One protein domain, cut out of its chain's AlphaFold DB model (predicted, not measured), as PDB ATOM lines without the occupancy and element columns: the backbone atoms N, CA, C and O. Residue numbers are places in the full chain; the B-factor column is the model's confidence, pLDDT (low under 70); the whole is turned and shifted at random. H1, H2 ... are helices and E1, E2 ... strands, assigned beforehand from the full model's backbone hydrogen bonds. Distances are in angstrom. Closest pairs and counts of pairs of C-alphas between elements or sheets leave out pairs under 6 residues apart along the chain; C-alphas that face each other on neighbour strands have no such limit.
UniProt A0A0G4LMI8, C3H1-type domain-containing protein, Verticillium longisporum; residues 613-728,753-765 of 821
ATOM      1  N   GLN A 613     -49.713 -86.843  56.990       73.12
ATOM      2  CA  GLN A 613     -49.159 -87.017  58.344       73.12
ATOM      3  C   GLN A 613     -47.622 -87.015  58.413       73.12
ATOM      4  O   GLN A 613     -47.053 -87.039  59.500       73.12
ATOM      5  N   TYR A 614     -46.954 -87.028  57.257       79.62
ATOM      6  CA  TYR A 614     -45.502 -87.088  57.133       79.62
ATOM      7  C   TYR A 614     -44.963 -86.007  56.185       79.62
ATOM      8  O   TYR A 614     -43.865 -86.161  55.645       79.62
ATOM      9  N   ALA A 615     -45.733 -84.955  55.891       79.75
ATOM     10  CA  ALA A 615     -45.330 -83.895  54.964       79.75
ATOM     11  C   ALA A 615     -44.012 -83.217  55.395       79.75
ATOM     12  O   ALA A 615     -43.109 -83.077  54.575       79.75
ATOM     13  N   ASP A 616     -43.874 -82.933  56.691       82.56
ATOM     14  CA  ASP A 616     -42.739 -82.284  57.364       82.56
ATOM     15  C   ASP A 616     -41.495 -83.179  57.557       82.56
ATOM     16  O   ASP A 616     -40.439 -82.704  57.979       82.56
ATOM     17  N   TYR A 617     -41.581 -84.479  57.254       90.50
ATOM     18  CA  TYR A 617     -40.490 -85.428  57.503       90.50
ATOM     19  C   TYR A 617     -39.362 -85.291  56.467       90.50
ATOM     20  O   TYR A 617     -39.583 -85.313  55.252       90.50
ATOM     21  N   HIS A 618     -38.110 -85.271  56.937       92.06
ATOM     22  CA  HIS A 618     -36.925 -85.201  56.080       92.06
ATOM     23  C   HIS A 618     -36.806 -86.440  55.194       92.06
ATOM     24  O   HIS A 618     -36.640 -87.558  55.684       92.06
ATOM     25  N   CYS A 619     -36.795 -86.230  53.880       94.94
ATOM     26  CA  CYS A 619     -36.545 -87.288  52.906       94.94
ATOM     27  C   CYS A 619     -35.052 -87.654  52.804       94.94
ATOM     28  O   CYS A 619     -34.193 -86.787  52.601       94.94
ATOM     29  N   LEU A 620     -34.765 -88.955  52.838       97.38
ATOM     30  CA  LEU A 620     -33.523 -89.590  52.400       97.38
ATOM     31  C   LEU A 620     -33.802 -90.487  51.187       97.38
ATOM     32  O   LEU A 620     -34.830 -91.162  51.124       97.38
ATOM     33  N   TYR A 621     -32.859 -90.513  50.246       97.88
ATOM     34  CA  TYR A 621     -32.891 -91.353  49.047       97.88
ATOM     35  C   TYR A 621     -31.540 -92.071  48.864       97.88
ATOM     36  O   TYR A 621     -30.511 -91.498  49.239       97.88
ATOM     37  N   PRO A 622     -31.500 -93.258  48.227       97.56
ATOM     38  CA  PRO A 622     -30.266 -93.993  47.930       97.56
ATOM     39  C   PRO A 622     -29.159 -93.155  47.278       97.56
ATOM     40  O   PRO A 622     -28.020 -93.173  47.739       97.56
ATOM     41  N   VAL A 623     -29.508 -92.349  46.270       97.12
ATOM     42  CA  VAL A 623     -28.581 -91.498  45.498       97.12
ATOM     43  C   VAL A 623     -27.724 -90.554  46.359       97.12
ATOM     44  O   VAL A 623     -26.627 -90.174  45.956       97.12
ATOM     45  N   TYR A 624     -28.177 -90.194  47.568       98.12
ATOM     46  CA  TYR A 624     -27.413 -89.352  48.497       98.12
ATOM     47  C   TYR A 624     -26.113 -90.025  48.967       98.12
ATOM     48  O   TYR A 624     -25.156 -89.331  49.330       98.12
ATOM     49  N   PHE A 625     -26.068 -91.356  48.917       98.00
ATOM     50  CA  PHE A 625     -24.978 -92.200  49.402       98.00
ATOM     51  C   PHE A 625     -24.217 -92.916  48.282       98.00
ATOM     52  O   PHE A 625     -23.239 -93.598  48.574       98.00
ATOM     53  N   ASP A 626     -24.628 -92.757  47.020       96.56
ATOM     54  CA  ASP A 626     -24.058 -93.500  45.894       96.56
ATOM     55  C   ASP A 626     -22.679 -92.958  45.477       96.56
ATOM     56  O   ASP A 626     -22.523 -91.796  45.092       96.56
ATOM     57  N   ALA A 627     -21.669 -93.824  45.529       95.44
ATOM     58  CA  ALA A 627     -20.299 -93.557  45.106       95.44
ATOM     59  C   ALA A 627     -20.162 -93.375  43.583       95.44
ATOM     60  O   ALA A 627     -19.229 -92.709  43.137       95.44
ATOM     61  N   SER A 628     -21.092 -93.913  42.782       92.00
ATOM     62  CA  SER A 628     -21.120 -93.734  41.321       92.00
ATOM     63  C   SER A 628     -21.524 -92.312  40.894       92.00
ATOM     64  O   SER A 628     -21.266 -91.887  39.761       92.00
ATOM     65  N   ARG A 629     -22.144 -91.556  41.812       92.56
ATOM     66  CA  ARG A 629     -22.708 -90.222  41.585       92.56
ATOM     67  C   ARG A 629     -21.777 -89.131  42.115       92.56
ATOM     68  O   ARG A 629     -21.162 -89.241  43.177       92.56
ATOM     69  N   THR A 630     -21.714 -88.018  41.399       94.25
ATOM     70  CA  THR A 630     -21.167 -86.744  41.889       94.25
ATOM     71  C   THR A 630     -22.168 -86.028  42.810       94.25
ATOM     72  O   THR A 630     -23.345 -86.394  42.888       94.25
ATOM     73  N   ARG A 631     -21.730 -84.958  43.496       90.38
ATOM     74  CA  ARG A 631     -22.633 -84.089  44.283       90.38
ATOM     75  C   ARG A 631     -23.742 -83.465  43.419       90.38
ATOM     76  O   ARG A 631     -24.900 -83.442  43.840       90.38
ATOM     77  N   ALA A 632     -23.405 -83.043  42.197       91.88
ATOM     78  CA  ALA A 632     -24.351 -82.495  41.223       91.88
ATOM     79  C   ALA A 632     -25.404 -83.527  40.773       91.88
ATOM     80  O   ALA A 632     -26.590 -83.200  40.665       91.88
ATOM     81  N   GLU A 633     -24.998 -84.786  40.575       89.50
ATOM     82  CA  GLU A 633     -25.894 -85.899  40.215       89.50
ATOM     83  C   GLU A 633     -26.781 -86.372  41.380       89.50
ATOM     84  O   GLU A 633     -27.812 -86.987  41.140       89.50
ATOM     85  N   GLY A 634     -26.448 -86.045  42.634       92.94
ATOM     86  CA  GLY A 634     -27.329 -86.286  43.785       92.94
ATOM     87  C   GLY A 634     -26.629 -86.662  45.089       92.94
ATOM     88  O   GLY A 634     -27.261 -86.588  46.141       92.94
ATOM     89  N   ARG A 635     -25.335 -87.008  45.060       97.12
ATOM     90  CA  ARG A 635     -24.596 -87.416  46.266       97.12
ATOM     91  C   ARG A 635     -24.583 -86.296  47.317       97.12
ATOM     92  O   ARG A 635     -24.516 -85.112  46.983       97.12
ATOM     93  N   ARG A 636     -24.638 -86.658  48.600       96.88
ATOM     94  CA  ARG A 636     -24.616 -85.719  49.741       96.88
ATOM     95  C   ARG A 636     -23.409 -85.914  50.660       96.88
ATOM     96  O   ARG A 636     -22.944 -84.942  51.251       96.88
ATOM     97  N   VAL A 637     -22.842 -87.120  50.705       96.75
ATOM     98  CA  VAL A 637     -21.604 -87.427  51.448       96.75
ATOM     99  C   VAL A 637     -20.331 -87.276  50.594       96.75
ATOM    100  O   VAL A 637     -20.388 -87.068  49.374       96.75
ATOM    101  N   SER A 638     -19.158 -87.342  51.234       95.81
ATOM    102  CA  SER A 638     -17.857 -87.381  50.549       95.81
ATOM    103  C   SER A 638     -17.672 -88.696  49.781       95.81
ATOM    104  O   SER A 638     -18.295 -89.706  50.108       95.81
ATOM    105  N   ALA A 639     -16.808 -88.706  48.759       92.19
ATOM    106  CA  ALA A 639     -16.570 -89.908  47.951       92.19
ATOM    107  C   ALA A 639     -16.061 -91.087  48.803       92.19
ATOM    108  O   ALA A 639     -16.527 -92.207  48.637       92.19
ATOM    109  N   ALA A 640     -15.188 -90.816  49.780       93.75
ATOM    110  CA  ALA A 640     -14.641 -91.819  50.693       93.75
ATOM    111  C   ALA A 640     -15.658 -92.394  51.705       93.75
ATOM    112  O   ALA A 640     -15.398 -93.441  52.297       93.75
ATOM    113  N   ARG A 641     -16.805 -91.738  51.936       94.00
ATOM    114  CA  ARG A 641     -17.892 -92.262  52.792       94.00
ATOM    115  C   ARG A 641     -19.056 -92.863  51.998       94.00
ATOM    116  O   ARG A 641     -19.874 -93.563  52.579       94.00
ATOM    117  N   ALA A 642     -19.127 -92.612  50.695       96.06
ATOM    118  CA  ALA A 642     -20.148 -93.165  49.816       96.06
ATOM    119  C   ALA A 642     -19.985 -94.684  49.599       96.06
ATOM    120  O   ALA A 642     -18.903 -95.242  49.790       96.06
ATOM    121  N   VAL A 643     -21.057 -95.345  49.160       95.75
ATOM    122  CA  VAL A 643     -21.107 -96.783  48.847       95.75
ATOM    123  C   VAL A 643     -21.593 -97.017  47.419       95.75
ATOM    124  O   VAL A 643     -22.329 -96.204  46.868       95.75
ATOM    125  N   ARG A 644     -21.213 -98.135  46.799       94.06
ATOM    126  CA  ARG A 644     -21.793 -98.568  45.516       94.06
ATOM    127  C   ARG A 644     -23.125 -99.275  45.780       94.06
ATOM    128  O   ARG A 644     -23.220-100.023  46.746       94.06
ATOM    129  N   ASN A 645     -24.115 -99.074  44.908       94.00
ATOM    130  CA  ASN A 645     -25.447 -99.692  45.006       94.00
ATOM    131  C   ASN A 645     -26.147 -99.498  46.382       94.00
ATOM    132  O   ASN A 645     -26.584-100.486  46.973       94.00
ATOM    133  N   PRO A 646     -26.258 -98.274  46.941       96.06
ATOM    134  CA  PRO A 646     -27.033 -98.068  48.168       96.06
ATOM    135  C   PRO A 646     -28.492 -98.500  47.967       96.06
ATOM    136  O   PRO A 646     -29.079 -98.227  46.921       96.06
ATOM    137  N   LEU A 647     -29.092 -99.126  48.982       94.88
ATOM    138  CA  LEU A 647     -30.479 -99.596  48.954       94.88
ATOM    139  C   LEU A 647     -31.312 -98.866  50.008       94.88
ATOM    140  O   LEU A 647     -30.892 -98.723  51.158       94.88
ATOM    141  N   ALA A 648     -32.526 -98.450  49.644       95.12
ATOM    142  CA  ALA A 648     -33.388 -97.686  50.544       95.12
ATOM    143  C   ALA A 648     -33.728 -98.451  51.835       95.12
ATOM    144  O   ALA A 648     -33.736 -97.859  52.909       95.12
ATOM    145  N   ARG A 649     -33.926 -99.775  51.759       92.88
ATOM    146  CA  ARG A 649     -34.238-100.618  52.927       92.88
ATOM    147  C   ARG A 649     -33.087-100.680  53.943       92.88
ATOM    148  O   ARG A 649     -33.343-100.738  55.140       92.88
ATOM    149  N   GLU A 650     -31.840-100.553  53.490       95.44
ATOM    150  CA  GLU A 650     -30.661-100.464  54.365       95.44
ATOM    151  C   GLU A 650     -30.529 -99.074  55.027       95.44
ATOM    152  O   GLU A 650     -30.058 -98.952  56.156       95.44
ATOM    153  N   ILE A 651     -31.041 -98.013  54.387       96.62
ATOM    154  CA  ILE A 651     -31.202 -96.697  55.034       96.62
ATOM    155  C   ILE A 651     -32.248 -96.778  56.161       96.62
ATOM    156  O   ILE A 651     -32.062 -96.151  57.206       96.62
ATOM    157  N   VAL A 652     -33.316 -97.574  55.998       95.00
ATOM    158  CA  VAL A 652     -34.283 -97.813  57.086       95.00
ATOM    159  C   VAL A 652     -33.629 -98.584  58.240       95.00
ATOM    160  O   VAL A 652     -33.779 -98.169  59.388       95.00
ATOM    161  N   ASN A 653     -32.830 -99.623  57.957       94.12
ATOM    162  CA  ASN A 653     -32.035-100.335  58.973       94.12
ATOM    163  C   ASN A 653     -31.101 -99.387  59.747       94.12
ATOM    164  O   ASN A 653     -31.084 -99.411  60.980       94.12
ATOM    165  N   ALA A 654     -30.392 -98.495  59.045       95.69
ATOM    166  CA  ALA A 654     -29.528 -97.490  59.659       95.69
ATOM    167  C   ALA A 654     -30.296 -96.578  60.632       95.69
ATOM    168  O   ALA A 654     -29.859 -96.346  61.760       95.69
ATOM    169  N   CYS A 655     -31.469 -96.090  60.222       94.62
ATOM    170  CA  CYS A 655     -32.299 -95.216  61.049       94.62
ATOM    171  C   CYS A 655     -32.943 -95.964  62.231       94.62
ATOM    172  O   CYS A 655     -33.012 -95.420  63.335       94.62
ATOM    173  N   ALA A 656     -33.336 -97.229  62.047       91.31
ATOM    174  CA  ALA A 656     -33.848 -98.092  63.111       91.31
ATOM    175  C   ALA A 656     -32.771 -98.404  64.169       91.31
ATOM    176  O   ALA A 656     -33.042 -98.311  65.368       91.31
ATOM    177  N   ALA A 657     -31.528 -98.671  63.753       92.38
ATOM    178  CA  ALA A 657     -30.379 -98.820  64.656       92.38
ATOM    179  C   ALA A 657     -30.059 -97.520  65.427       92.38
ATOM    180  O   ALA A 657     -29.614 -97.559  66.580       92.38
ATOM    181  N   LEU A 658     -30.343 -96.363  64.820       92.50
ATOM    182  CA  LEU A 658     -30.296 -95.053  65.472       92.50
ATOM    183  C   LEU A 658     -31.527 -94.746  66.347       92.50
ATOM    184  O   LEU A 658     -31.487 -93.747  67.055       92.50
ATOM    185  N   ARG A 659     -32.582 -95.579  66.354       90.81
ATOM    186  CA  ARG A 659     -33.901 -95.320  66.985       90.81
ATOM    187  C   ARG A 659     -34.602 -94.041  66.503       90.81
ATOM    188  O   ARG A 659     -35.340 -93.405  67.251       90.81
ATOM    189  N   ILE A 660     -34.407 -93.680  65.241       90.31
ATOM    190  CA  ILE A 660     -35.130 -92.579  64.597       90.31
ATOM    191  C   ILE A 660     -36.422 -93.147  63.981       90.31
ATOM    192  O   ILE A 660     -36.330 -94.085  63.184       90.31
ATOM    193  N   PRO A 661     -37.620 -92.618  64.305       87.81
ATOM    194  CA  PRO A 661     -38.862 -93.020  63.652       87.81
ATOM    195  C   PRO A 661     -38.804 -92.778  62.143       87.81
ATOM    196  O   PRO A 661     -38.431 -91.693  61.690       87.81
ATOM    197  N   THR A 662     -39.180 -93.797  61.368       91.25
ATOM    198  CA  THR A 662     -39.102 -93.774  59.904       91.25
ATOM    199  C   THR A 662     -40.395 -94.248  59.253       91.25
ATOM    200  O   THR A 662     -41.019 -95.209  59.703       91.25
ATOM    201  N   LEU A 663     -40.755 -93.582  58.161       91.25
ATOM    202  CA  LEU A 663     -41.703 -94.056  57.161       91.25
ATOM    203  C   LEU A 663     -40.907 -94.546  55.944       91.25
ATOM    204  O   LEU A 663     -39.997 -93.850  55.482       91.25
ATOM    205  N   PHE A 664     -41.267 -95.709  55.399       92.19
ATOM    206  CA  PHE A 664     -40.675 -96.231  54.165       92.19
ATOM    207  C   PHE A 664     -41.671 -96.175  52.999       92.19
ATOM    208  O   PHE A 664     -42.765 -96.727  53.069       92.19
ATOM    209  N   GLU A 665     -41.273 -95.530  51.903       91.00
ATOM    210  CA  GLU A 665     -42.043 -95.414  50.662       91.00
ATOM    211  C   GLU A 665     -41.306 -96.171  49.536       91.00
ATOM    212  O   GLU A 665     -40.509 -95.568  48.808       91.00
ATOM    213  N   PRO A 666     -41.516 -97.494  49.377       86.62
ATOM    214  CA  PRO A 666     -40.687 -98.330  48.503       86.62
ATOM    215  C   PRO A 666     -40.737 -97.937  47.021       86.62
ATOM    216  O   PRO A 666     -39.729 -98.052  46.337       86.62
ATOM    217  N   GLY A 667     -41.878 -97.449  46.521       85.06
ATOM    218  CA  GLY A 667     -42.070 -97.108  45.104       85.06
ATOM    219  C   GLY A 667     -41.640 -95.694  44.686       85.06
ATOM    220  O   GLY A 667     -41.912 -95.300  43.557       85.06
ATOM    221  N   LYS A 668     -41.030 -94.887  45.569       89.00
ATOM    222  CA  LYS A 668     -40.658 -93.492  45.261       89.00
ATOM    223  C   LYS A 668     -39.163 -93.371  44.935       89.00
ATOM    224  O   LYS A 668     -38.330 -93.442  45.835       89.00
ATOM    225  N   SER A 669     -38.822 -93.167  43.663       92.00
ATOM    226  CA  SER A 669     -37.453 -92.852  43.212       92.00
ATOM    227  C   SER A 669     -37.101 -91.367  43.399       92.00
ATOM    228  O   SER A 669     -37.977 -90.521  43.580       92.00
ATOM    229  N   HIS A 670     -35.811 -91.030  43.319       94.56
ATOM    230  CA  HIS A 670     -35.344 -89.639  43.247       94.56
ATOM    231  C   HIS A 670     -35.293 -89.164  41.778       94.56
ATOM    232  O   HIS A 670     -34.847 -89.941  40.934       94.56
ATOM    233  N   PRO A 671     -35.624 -87.900  41.434       89.56
ATOM    234  CA  PRO A 671     -35.635 -87.438  40.036       89.56
ATOM    235  C   PRO A 671     -34.301 -87.588  39.281       89.56
ATOM    236  O   PRO A 671     -34.291 -87.781  38.070       89.56
ATOM    237  N   LYS A 672     -33.162 -87.538  39.988       89.31
ATOM    238  CA  LYS A 672     -31.821 -87.772  39.405       89.31
ATOM    239  C   LYS A 672     -31.369 -89.246  39.400       89.31
ATOM    240  O   LYS A 672     -30.266 -89.536  38.953       89.31
ATOM    241  N   ASP A 673     -32.187 -90.164  39.919       91.19
ATOM    242  CA  ASP A 673     -31.878 -91.597  40.033       91.19
ATOM    243  C   ASP A 673     -33.162 -92.443  39.943       91.19
ATOM    244  O   ASP A 673     -33.565 -93.127  40.884       91.19
ATOM    245  N   TRP A 674     -33.840 -92.352  38.793       89.75
ATOM    246  CA  TRP A 674     -35.122 -93.019  38.520       89.75
ATOM    247  C   TRP A 674     -35.083 -94.540  38.751       89.75
ATOM    248  O   TRP A 674     -36.083 -95.133  39.158       89.75
ATOM    249  N   ALA A 675     -33.922 -95.157  38.518       90.44
ATOM    250  CA  ALA A 675     -33.721 -96.600  38.532       90.44
ATOM    251  C   ALA A 675     -33.576 -97.211  39.938       90.44
ATOM    252  O   ALA A 675     -33.706 -98.425  40.068       90.44
ATOM    253  N   ASN A 676     -33.310 -96.425  40.986       93.31
ATOM    254  CA  ASN A 676     -33.102 -96.943  42.343       93.31
ATOM    255  C   ASN A 676     -34.240 -96.493  43.281       93.31
ATOM    256  O   ASN A 676     -34.131 -95.443  43.924       93.31
ATOM    257  N   PRO A 677     -35.369 -97.231  43.320       92.12
ATOM    258  CA  PRO A 677     -36.562 -96.803  44.034       92.12
ATOM    259  C   PRO A 677     -36.433 -96.968  45.551       92.12
ATOM    260  O   PRO A 677     -35.800 -97.895  46.066       92.12
ATOM    261  N   GLY A 678     -37.108 -96.072  46.264       92.94
ATOM    262  CA  GLY A 678     -37.296 -96.123  47.703       92.94
ATOM    263  C   GLY A 678     -36.923 -94.802  48.361       92.94
ATOM    264  O   GLY A 678     -35.781 -94.345  48.281       92.94
ATOM    265  N   ARG A 679     -37.885 -94.212  49.068       95.00
ATOM    266  CA  ARG A 679     -37.705 -93.001  49.872       95.00
ATOM    267  C   ARG A 679     -37.901 -93.338  51.344       95.00
ATOM    268  O   ARG A 679     -38.800 -94.099  51.697       95.00
ATOM    269  N   VAL A 680     -37.048 -92.784  52.201       95.75
ATOM    270  CA  VAL A 680     -37.157 -92.920  53.659       95.75
ATOM    271  C   VAL A 680     -37.438 -91.542  54.237       95.75
ATOM    272  O   VAL A 680     -36.641 -90.625  54.054       95.75
ATOM    273  N   LYS A 681     -38.577 -91.382  54.908       94.44
ATOM    274  CA  LYS A 681     -38.977 -90.145  55.588       94.44
ATOM    275  C   LYS A 681     -38.698 -90.279  57.083       94.44
ATOM    276  O   LYS A 681     -39.108 -91.267  57.689       94.44
ATOM    277  N   VAL A 682     -38.000 -89.310  57.677       93.44
ATOM    278  CA  VAL A 682     -37.561 -89.351  59.088       93.44
ATOM    279  C   VAL A 682     -37.787 -88.019  59.802       93.44
ATOM    280  O   VAL A 682     -37.786 -86.969  59.160       93.44
ATOM    281  N   ARG A 683     -37.900 -88.039  61.135       90.12
ATOM    282  CA  ARG A 683     -38.042 -86.824  61.958       90.12
ATOM    283  C   ARG A 683     -36.825 -86.612  62.870       90.12
ATOM    284  O   ARG A 683     -36.368 -87.546  63.526       90.12
ATOM    285  N   LEU A 684     -36.268 -85.395  62.834       88.69
ATOM    286  CA  LEU A 684     -35.123 -84.885  63.610       88.69
ATOM    287  C   LEU A 684     -35.353 -84.952  65.139       88.69
ATOM    288  O   LEU A 684     -36.435 -84.515  65.515       88.69
ATOM    289  N   PRO A 685     -34.395 -85.244  66.055       84.00
ATOM    290  CA  PRO A 685     -34.546 -84.845  67.470       84.00
ATOM    291  C   PRO A 685     -34.745 -83.332  67.665       84.00
ATOM    292  O   PRO A 685     -35.282 -82.881  68.673       84.00
ATOM    293  N   ARG A 686     -34.300 -82.535  66.685       83.31
ATOM    294  CA  ARG A 686     -34.521 -81.084  66.605       83.31
ATOM    295  C   ARG A 686     -35.963 -80.712  66.233       83.31
ATOM    296  O   ARG A 686     -36.413 -79.633  66.605       83.31
ATOM    297  N   ASP A 687     -36.653 -81.594  65.514       84.94
ATOM    298  CA  ASP A 687     -38.003 -81.376  64.978       84.94
ATOM    299  C   ASP A 687     -39.069 -82.092  65.835       84.94
ATOM    300  O   ASP A 687     -40.257 -81.769  65.772       84.94
ATOM    301  N   ASP A 688     -38.642 -83.061  66.652       82.50
ATOM    302  CA  ASP A 688     -39.432 -83.748  67.671       82.50
ATOM    303  C   ASP A 688     -38.559 -84.141  68.887       82.50
ATOM    304  O   ASP A 688     -37.793 -85.108  68.810       82.50
ATOM    305  N   PRO A 689     -38.695 -83.451  70.036       81.31
ATOM    306  CA  PRO A 689     -37.962 -83.780  71.259       81.31
ATOM    307  C   PRO A 689     -38.245 -85.173  71.851       81.31
ATOM    308  O   PRO A 689     -37.510 -85.605  72.739       81.31
ATOM    309  N   ALA A 690     -39.287 -85.888  71.404       82.38
ATOM    310  CA  ALA A 690     -39.535 -87.272  71.812       82.38
ATOM    311  C   ALA A 690     -38.603 -88.275  71.101       82.38
ATOM    312  O   ALA A 690     -38.406 -89.395  71.589       82.38
ATOM    313  N   VAL A 691     -37.994 -87.892  69.971       83.88
ATOM    314  CA  VAL A 691     -37.038 -88.736  69.242       83.88
ATOM    315  C   VAL A 691     -35.717 -88.779  70.006       83.88
ATOM    316  O   VAL A 691     -34.935 -87.831  70.010       83.88
ATOM    317  N   THR A 692     -35.463 -89.918  70.650       86.12
ATOM    318  CA  THR A 692     -34.311 -90.163  71.529       86.12
ATOM    319  C   THR A 692     -33.343 -91.168  70.883       86.12
ATOM    320  O   THR A 692     -33.423 -92.374  71.143       86.12
ATOM    321  N   PRO A 693     -32.442 -90.706  69.993       87.56
ATOM    322  CA  PRO A 693     -31.599 -91.592  69.206       87.56
ATOM    323  C   PRO A 693     -30.497 -92.255  70.040       87.56
ATOM    324  O   PRO A 693     -30.075 -91.752  71.080       87.56
ATOM    325  N   THR A 694     -29.973 -93.386  69.557       86.06
ATOM    326  CA  THR A 694     -28.917 -94.157  70.252       86.06
ATOM    327  C   THR A 694     -27.544 -93.476  70.250       86.06
ATOM    328  O   THR A 694     -26.642 -93.908  70.971       86.06
ATOM    329  N   ARG A 695     -27.374 -92.420  69.446       88.25
ATOM    330  CA  ARG A 695     -26.198 -91.541  69.353       88.25
ATOM    331  C   ARG A 695     -26.674 -90.109  69.058       88.25
ATOM    332  O   ARG A 695     -27.753 -89.976  68.483       88.25
ATOM    333  N   PRO A 696     -25.912 -89.052  69.395       89.00
ATOM    334  CA  PRO A 696     -26.262 -87.679  69.020       89.00
ATOM    335  C   PRO A 696     -26.446 -87.517  67.502       89.00
ATOM    336  O   PRO A 696     -25.665 -88.064  66.725       89.00
ATOM    337  N   VAL A 697     -27.472 -86.764  67.093       90.56
ATOM    338  CA  VAL A 697     -27.772 -86.444  65.686       90.56
ATOM    339  C   VAL A 697     -28.140 -84.964  65.585       90.56
ATOM    340  O   VAL A 697     -29.309 -84.587  65.623       90.56
ATOM    341  N   ASP A 698     -27.125 -84.112  65.470       84.50
ATOM    342  CA  ASP A 698     -27.254 -82.646  65.576       84.50
ATOM    343  C   ASP A 698     -27.948 -82.000  64.361       84.50
ATOM    344  O   ASP A 698     -28.362 -80.840  64.398       84.50
ATOM    345  N   GLY A 699     -28.091 -82.748  63.263       88.81
ATOM    346  CA  GLY A 699     -28.819 -82.310  62.079       88.81
ATOM    347  C   GLY A 699     -28.696 -83.252  60.882       88.81
ATOM    348  O   GLY A 699     -27.992 -84.264  60.909       88.81
ATOM    349  N   LYS A 700     -29.371 -82.870  59.793       92.12
ATOM    350  CA  LYS A 700     -29.530 -83.646  58.549       92.12
ATOM    351  C   LYS A 700     -28.205 -84.145  57.952       92.12
ATOM    352  O   LYS A 700     -28.126 -85.292  57.525       92.12
ATOM    353  N   HIS A 701     -27.146 -83.328  57.980       92.06
ATOM    354  CA  HIS A 701     -25.826 -83.740  57.485       92.06
ATOM    355  C   HIS A 701     -25.139 -84.771  58.397       92.06
ATOM    356  O   HIS A 701     -24.553 -85.722  57.890       92.06
ATOM    357  N   HIS A 702     -25.251 -84.646  59.726       94.44
ATOM    358  CA  HIS A 702     -24.712 -85.660  60.640       94.44
ATOM    359  C   HIS A 702     -25.461 -86.993  60.466       94.44
ATOM    360  O   HIS A 702     -24.822 -88.038  60.368       94.44
ATOM    361  N   LEU A 703     -26.790 -86.968  60.276       95.38
ATOM    362  CA  LEU A 703     -27.532 -88.180  59.905       95.38
ATOM    363  C   LEU A 703     -26.995 -88.811  58.610       95.38
ATOM    364  O   LEU A 703     -26.816 -90.025  58.566       95.38
ATOM    365  N   TYR A 704     -26.684 -88.021  57.574       97.50
ATOM    366  CA  TYR A 704     -26.080 -88.560  56.351       97.50
ATOM    367  C   TYR A 704     -24.732 -89.253  56.614       97.50
ATOM    368  O   TYR A 704     -24.479 -90.311  56.043       97.50
ATOM    369  N   LEU A 705     -23.878 -88.713  57.488       96.38
ATOM    370  CA  LEU A 705     -22.610 -89.361  57.839       96.38
ATOM    371  C   LEU A 705     -22.832 -90.682  58.597       96.38
ATOM    372  O   LEU A 705     -22.207 -91.684  58.259       96.38
ATOM    373  N   LEU A 706     -23.766 -90.715  59.554       96.31
ATOM    374  CA  LEU A 706     -24.099 -91.923  60.322       96.31
ATOM    375  C   LEU A 706     -24.740 -93.020  59.454       96.31
ATOM    376  O   LEU A 706     -24.406 -94.195  59.602       96.31
ATOM    377  N   VAL A 707     -25.628 -92.645  58.527       97.44
ATOM    378  CA  VAL A 707     -26.224 -93.574  57.553       97.44
ATOM    379  C   VAL A 707     -25.164 -94.092  56.583       97.44
ATOM    380  O   VAL A 707     -25.115 -95.292  56.335       97.44
ATOM    381  N   ALA A 708     -24.270 -93.237  56.082       97.25
ATOM    382  CA  ALA A 708     -23.178 -93.657  55.205       97.25
ATOM    383  C   ALA A 708     -22.216 -94.643  55.893       97.25
ATOM    384  O   ALA A 708     -21.840 -95.648  55.294       97.25
ATOM    385  N   ASP A 709     -21.878 -94.410  57.163       96.19
ATOM    386  CA  ASP A 709     -21.037 -95.325  57.941       96.19
ATOM    387  C   ASP A 709     -21.746 -96.669  58.203       96.19
ATOM    388  O   ASP A 709     -21.108 -97.721  58.147       96.19
ATOM    389  N   HIS A 710     -23.070 -96.666  58.411       96.38
ATOM    390  CA  HIS A 710     -23.868 -97.895  58.505       96.38
ATOM    391  C   HIS A 710     -23.916 -98.659  57.173       96.38
ATOM    392  O   HIS A 710     -23.691 -99.867  57.164       96.38
ATOM    393  N   LEU A 711     -24.149 -97.970  56.050       96.44
ATOM    394  CA  LEU A 711     -24.137 -98.557  54.704       96.44
ATOM    395  C   LEU A 711     -22.753 -99.110  54.328       96.44
ATOM    396  O   LEU A 711     -22.653-100.123  53.643       96.44
ATOM    397  N   ARG A 712     -21.668 -98.477  54.794       95.44
ATOM    398  CA  ARG A 712     -20.298 -98.988  54.626       95.44
ATOM    399  C   ARG A 712     -20.020-100.254  55.441       95.44
ATOM    400  O   ARG A 712     -19.161-101.033  55.039       95.44
ATOM    401  N   ALA A 713     -20.711-100.451  56.565       94.31
ATOM    402  CA  ALA A 713     -20.642-101.679  57.358       94.31
ATOM    403  C   ALA A 713     -21.561-102.794  56.818       94.31
ATOM    404  O   ALA A 713     -21.264-103.969  57.018       94.31
ATOM    405  N   HIS A 714     -22.631-102.430  56.102       93.69
ATOM    406  CA  HIS A 714     -23.616-103.344  55.512       93.69
ATOM    407  C   HIS A 714     -23.749-103.082  53.994       93.69
ATOM    408  O   HIS A 714     -24.765-102.550  53.540       93.69
ATOM    409  N   PRO A 715     -22.706-103.379  53.193       91.44
ATOM    410  CA  PRO A 715     -22.726-103.133  51.754       91.44
ATOM    411  C   PRO A 715     -23.725-104.052  51.037       91.44
ATOM    412  O   PRO A 715     -23.845-105.234  51.358       91.44
ATOM    413  N   ALA A 716     -24.405-103.524  50.016       88.12
ATOM    414  CA  ALA A 716     -25.355-104.291  49.216       88.12
ATOM    415  C   ALA A 716     -24.661-105.413  48.418       88.12
ATOM    416  O   ALA A 716     -23.709-105.164  47.673       88.12
ATOM    417  N   ALA A 717     -25.186-106.634  48.542       87.19
ATOM    418  CA  ALA A 717     -24.684-107.853  47.901       87.19
ATOM    419  C   ALA A 717     -25.839-108.695  47.324       87.19
ATOM    420  O   ALA A 717     -26.991-108.519  47.723       87.19
ATOM    421  N   GLU A 718     -25.561-109.608  46.387       83.00
ATOM    422  CA  GLU A 718     -26.593-110.399  45.681       83.00
ATOM    423  C   GLU A 718     -27.423-111.314  46.597       83.00
ATOM    424  O   GLU A 718     -28.558-111.659  46.266       83.00
ATOM    425  N   ASP A 719     -26.865-111.700  47.740       78.88
ATOM    426  CA  ASP A 719     -27.456-112.509  48.806       78.88
ATOM    427  C   ASP A 719     -28.042-111.670  49.958       78.88
ATOM    428  O   ASP A 719     -28.760-112.206  50.803       78.88
ATOM    429  N   SER A 720     -27.777-110.356  49.986       81.88
ATOM    430  CA  SER A 720     -28.161-109.483  51.098       81.88
ATOM    431  C   SER A 720     -29.674-109.470  51.340       81.88
ATOM    432  O   SER A 720     -30.492-109.326  50.421       81.88
ATOM    433  N   LEU A 721     -30.054-109.597  52.616       79.44
ATOM    434  CA  LEU A 721     -31.453-109.714  53.040       79.44
ATOM    435  C   LEU A 721     -32.298-108.499  52.642       79.44
ATOM    436  O   LEU A 721     -33.494-108.654  52.425       79.44
ATOM    437  N   THR A 722     -31.692-107.315  52.524       84.75
ATOM    438  CA  THR A 722     -32.341-106.059  52.119       84.75
ATOM    439  C   THR A 722     -32.550-105.927  50.612       84.75
ATOM    440  O   THR A 722     -33.534-105.302  50.213       84.75
ATOM    441  N   LEU A 723     -31.704-106.548  49.781       84.75
ATOM    442  CA  LEU A 723     -31.905-106.650  48.330       84.75
ATOM    443  C   LEU A 723     -32.990-107.683  47.999       84.75
ATOM    444  O   LEU A 723     -33.943-107.383  47.279       84.75
ATOM    445  N   ARG A 724     -32.889-108.879  48.596       79.69
ATOM    446  CA  ARG A 724     -33.833-110.002  48.416       79.69
ATOM    447  C   ARG A 724     -35.163-109.828  49.169       79.69
ATOM    448  O   ARG A 724     -35.990-110.742  49.201       79.69
ATOM    449  N   ALA A 725     -35.380-108.672  49.789       74.62
ATOM    450  CA  ALA A 725     -36.480-108.441  50.711       74.62
ATOM    451  C   ALA A 725     -37.839-108.330  49.997       74.62
ATOM    452  O   ALA A 725     -38.079-107.392  49.235       74.62
ATOM    453  N   ARG A 726     -38.772-109.235  50.311       66.25
ATOM    454  CA  ARG A 726     -40.146-109.174  49.787       66.25
ATOM    455  C   ARG A 726     -40.881-107.915  50.269       66.25
ATOM    456  O   ARG A 726     -40.612-107.390  51.356       66.25
ATOM    457  N   ILE A 727     -41.840-107.466  49.462       63.12
ATOM    458  CA  ILE A 727     -42.835-106.448  49.817       63.12
ATOM    459  C   ILE A 727     -44.197-107.143  49.875       63.12
ATOM    460  O   ILE A 727     -44.530-107.950  49.008       63.12
ATOM    461  N   GLN A 728     -44.969-106.871  50.924       50.44
ATOM    462  CA  GLN A 728     -46.274-107.492  51.133       50.44
ATOM    463  C   GLN A 728     -47.241-107.109  50.000       50.44
ATOM    464  O   GLN A 728     -47.318-105.945  49.618       50.44
ATOM    465  N   GLU A 753     -25.839-101.711  39.759       88.38
ATOM    466  CA  GLU A 753     -25.913-103.107  39.288       88.38
ATOM    467  C   GLU A 753     -26.837-103.972  40.147       88.38
ATOM    468  O   GLU A 753     -27.425-104.929  39.651       88.38
ATOM    469  N   LEU A 754     -26.934-103.641  41.436       90.31
ATOM    470  CA  LEU A 754     -27.813-104.293  42.397       90.31
ATOM    471  C   LEU A 754     -28.925-103.306  42.734       90.31
ATOM    472  O   LEU A 754     -28.709-102.348  43.475       90.31
ATOM    473  N   LEU A 755     -30.092-103.522  42.137       90.38
ATOM    474  CA  LEU A 755     -31.293-102.716  42.339       90.38
ATOM    475  C   LEU A 755     -32.403-103.595  42.936       90.38
ATOM    476  O   LEU A 755     -32.451-104.789  42.619       90.38
ATOM    477  N   PRO A 756     -33.312-103.039  43.762       88.19
ATOM    478  CA  PRO A 756     -34.495-103.759  44.231       88.19
ATOM    479  C   PRO A 756     -35.307-104.315  43.056       88.19
ATOM    480  O   PRO A 756     -35.398-103.671  42.013       88.19
ATOM    481  N   TYR A 757     -35.963-105.465  43.222       82.38
ATOM    482  CA  TYR A 757     -36.714-106.110  42.131       82.38
ATOM    483  C   TYR A 757     -37.887-105.261  41.593       82.38
ATOM    484  O   TYR A 757     -38.319-105.460  40.465       82.38
ATOM    485  N   ILE A 758     -38.369-104.291  42.384       83.12
ATOM    486  CA  ILE A 758     -39.357-103.269  41.989       83.12
ATOM    487  C   ILE A 758     -38.770-102.103  41.169       83.12
ATOM    488  O   ILE A 758     -39.467-101.130  40.895       83.12
ATOM    489  N   SER A 759     -37.481-102.141  40.826       86.56
ATOM    490  CA  SER A 759     -36.835-101.108  40.014       86.56
ATOM    491  C   SER A 759     -37.378-101.101  38.578       86.56
ATOM    492  O   SER A 759     -37.338-102.142  37.918       86.56
ATOM    493  N   PRO A 760     -37.759 -99.928  38.031       82.44
ATOM    494  CA  PRO A 760     -38.144 -99.791  36.623       82.44
ATOM    495  C   PRO A 760     -37.040-100.153  35.613       82.44
ATOM    496  O   PRO A 760     -37.309-100.212  34.419       82.44
ATOM    497  N   ALA A 761     -35.794-100.368  36.058       82.38
ATOM    498  CA  ALA A 761     -34.686-100.817  35.210       82.38
ATOM    499  C   ALA A 761     -34.507-102.350  35.179       82.38
ATOM    500  O   ALA A 761     -33.680-102.854  34.417       82.38
ATOM    501  N   MET A 762     -35.249-103.087  36.013       75.56
ATOM    502  CA  MET A 762     -35.215-104.556  36.077       75.56
ATOM    503  C   MET A 762     -36.203-105.192  35.087       75.56
ATOM    504  O   MET A 762     -35.999-106.322  34.651       75.56
ATOM    505  N   THR A 763     -37.242-104.454  34.685       59.06
ATOM    506  CA  THR A 763     -38.108-104.773  33.544       59.06
ATOM    507  C   THR A 763     -37.481-104.254  32.245       59.06
ATOM    508  O   THR A 763     -36.946-103.147  32.186       59.06
ATOM    509  N   GLY A 764     -37.494-105.073  31.191       43.34
ATOM    510  CA  GLY A 764     -36.645-104.884  30.012       43.34
ATOM    511  C   GLY A 764     -37.015-103.714  29.092       43.34
ATOM    512  O   GLY A 764     -37.657-103.920  28.069       43.34
ATOM    513  N   GLY A 765     -36.520-102.509  29.385       40.41
ATOM    514  CA  GLY A 765     -36.277-101.463  28.376       40.41
ATOM    515  C   GLY A 765     -37.497-100.754  27.769       40.41
ATOM    516  O   GLY A 765     -37.330-100.028  26.790       40.41
TER     517      GLY A 765
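Overview. This is residues 613 to 728 and 753 to 765 of the 821 residues of the protein "C3H1-type domain-containing protein" of Verticillium longisporum (UniProt A0A0G4LMI8). In this domain of little regular structure, a small antiparallel sheet, E1 E3 E2, has H2 over one face, and H3 crosses H2; long loops make most of the rest. The 129 printed residues include E1, H1, H2, E2, E3 and H3 in chain order, mixed helices and strands. The whole is compact, radius of gyration of the C-alphas 14.1 A, spanning 46 by 35 by 27 A.

Arrangement. E1, residues 618 to 620, is antiparallel to E3, residues 679 to 682; N 618 and O 682 are within hydrogen-bond range at 2.8 A. H1, residues 622 to 625, is close but not clearly touching H2, residues 648 to 657; their closest C-alphas, Pro 622 and Ala 648, are 5.5 A apart. H2 is on the sheet, height 9.0 A, in two layers, helix on sheet. E2, residues 662 to 665, forms a hairpin with E3; N 663 and O 681 are within range at 2.9 A. E1, H1 H2, E2 make a split strand-helix-strand unit, E3 between its same-way strands, with a right-handed crossover. H3, residues 700 to 713, touches H2 with residues 706 to 711 alone, about perpendicular at 78 degrees, closest C-alphas Ala 654 and Val 707, 5.5 A; it only grazes the sheet. Every O i to N i+4 pair is within range in H2 and H3; H1 is too short for one.

Along the chain. E1 begins at C-alpha 618 (-36.925, -85.201, 56.080). H2 is 14.5 A long and H3 20.1 A, ending at C-alpha 713 (-20.642, -101.679, 57.358).

Size, cuts and confidence. Residues 729 to 752 are not printed; C-alphas 728 and 753 are 24.0 A apart. Links H1 to H2, E2 to E3 and E3 to H3 are long. Residues 726 to 728 and 763 to 765 have pLDDT under 70.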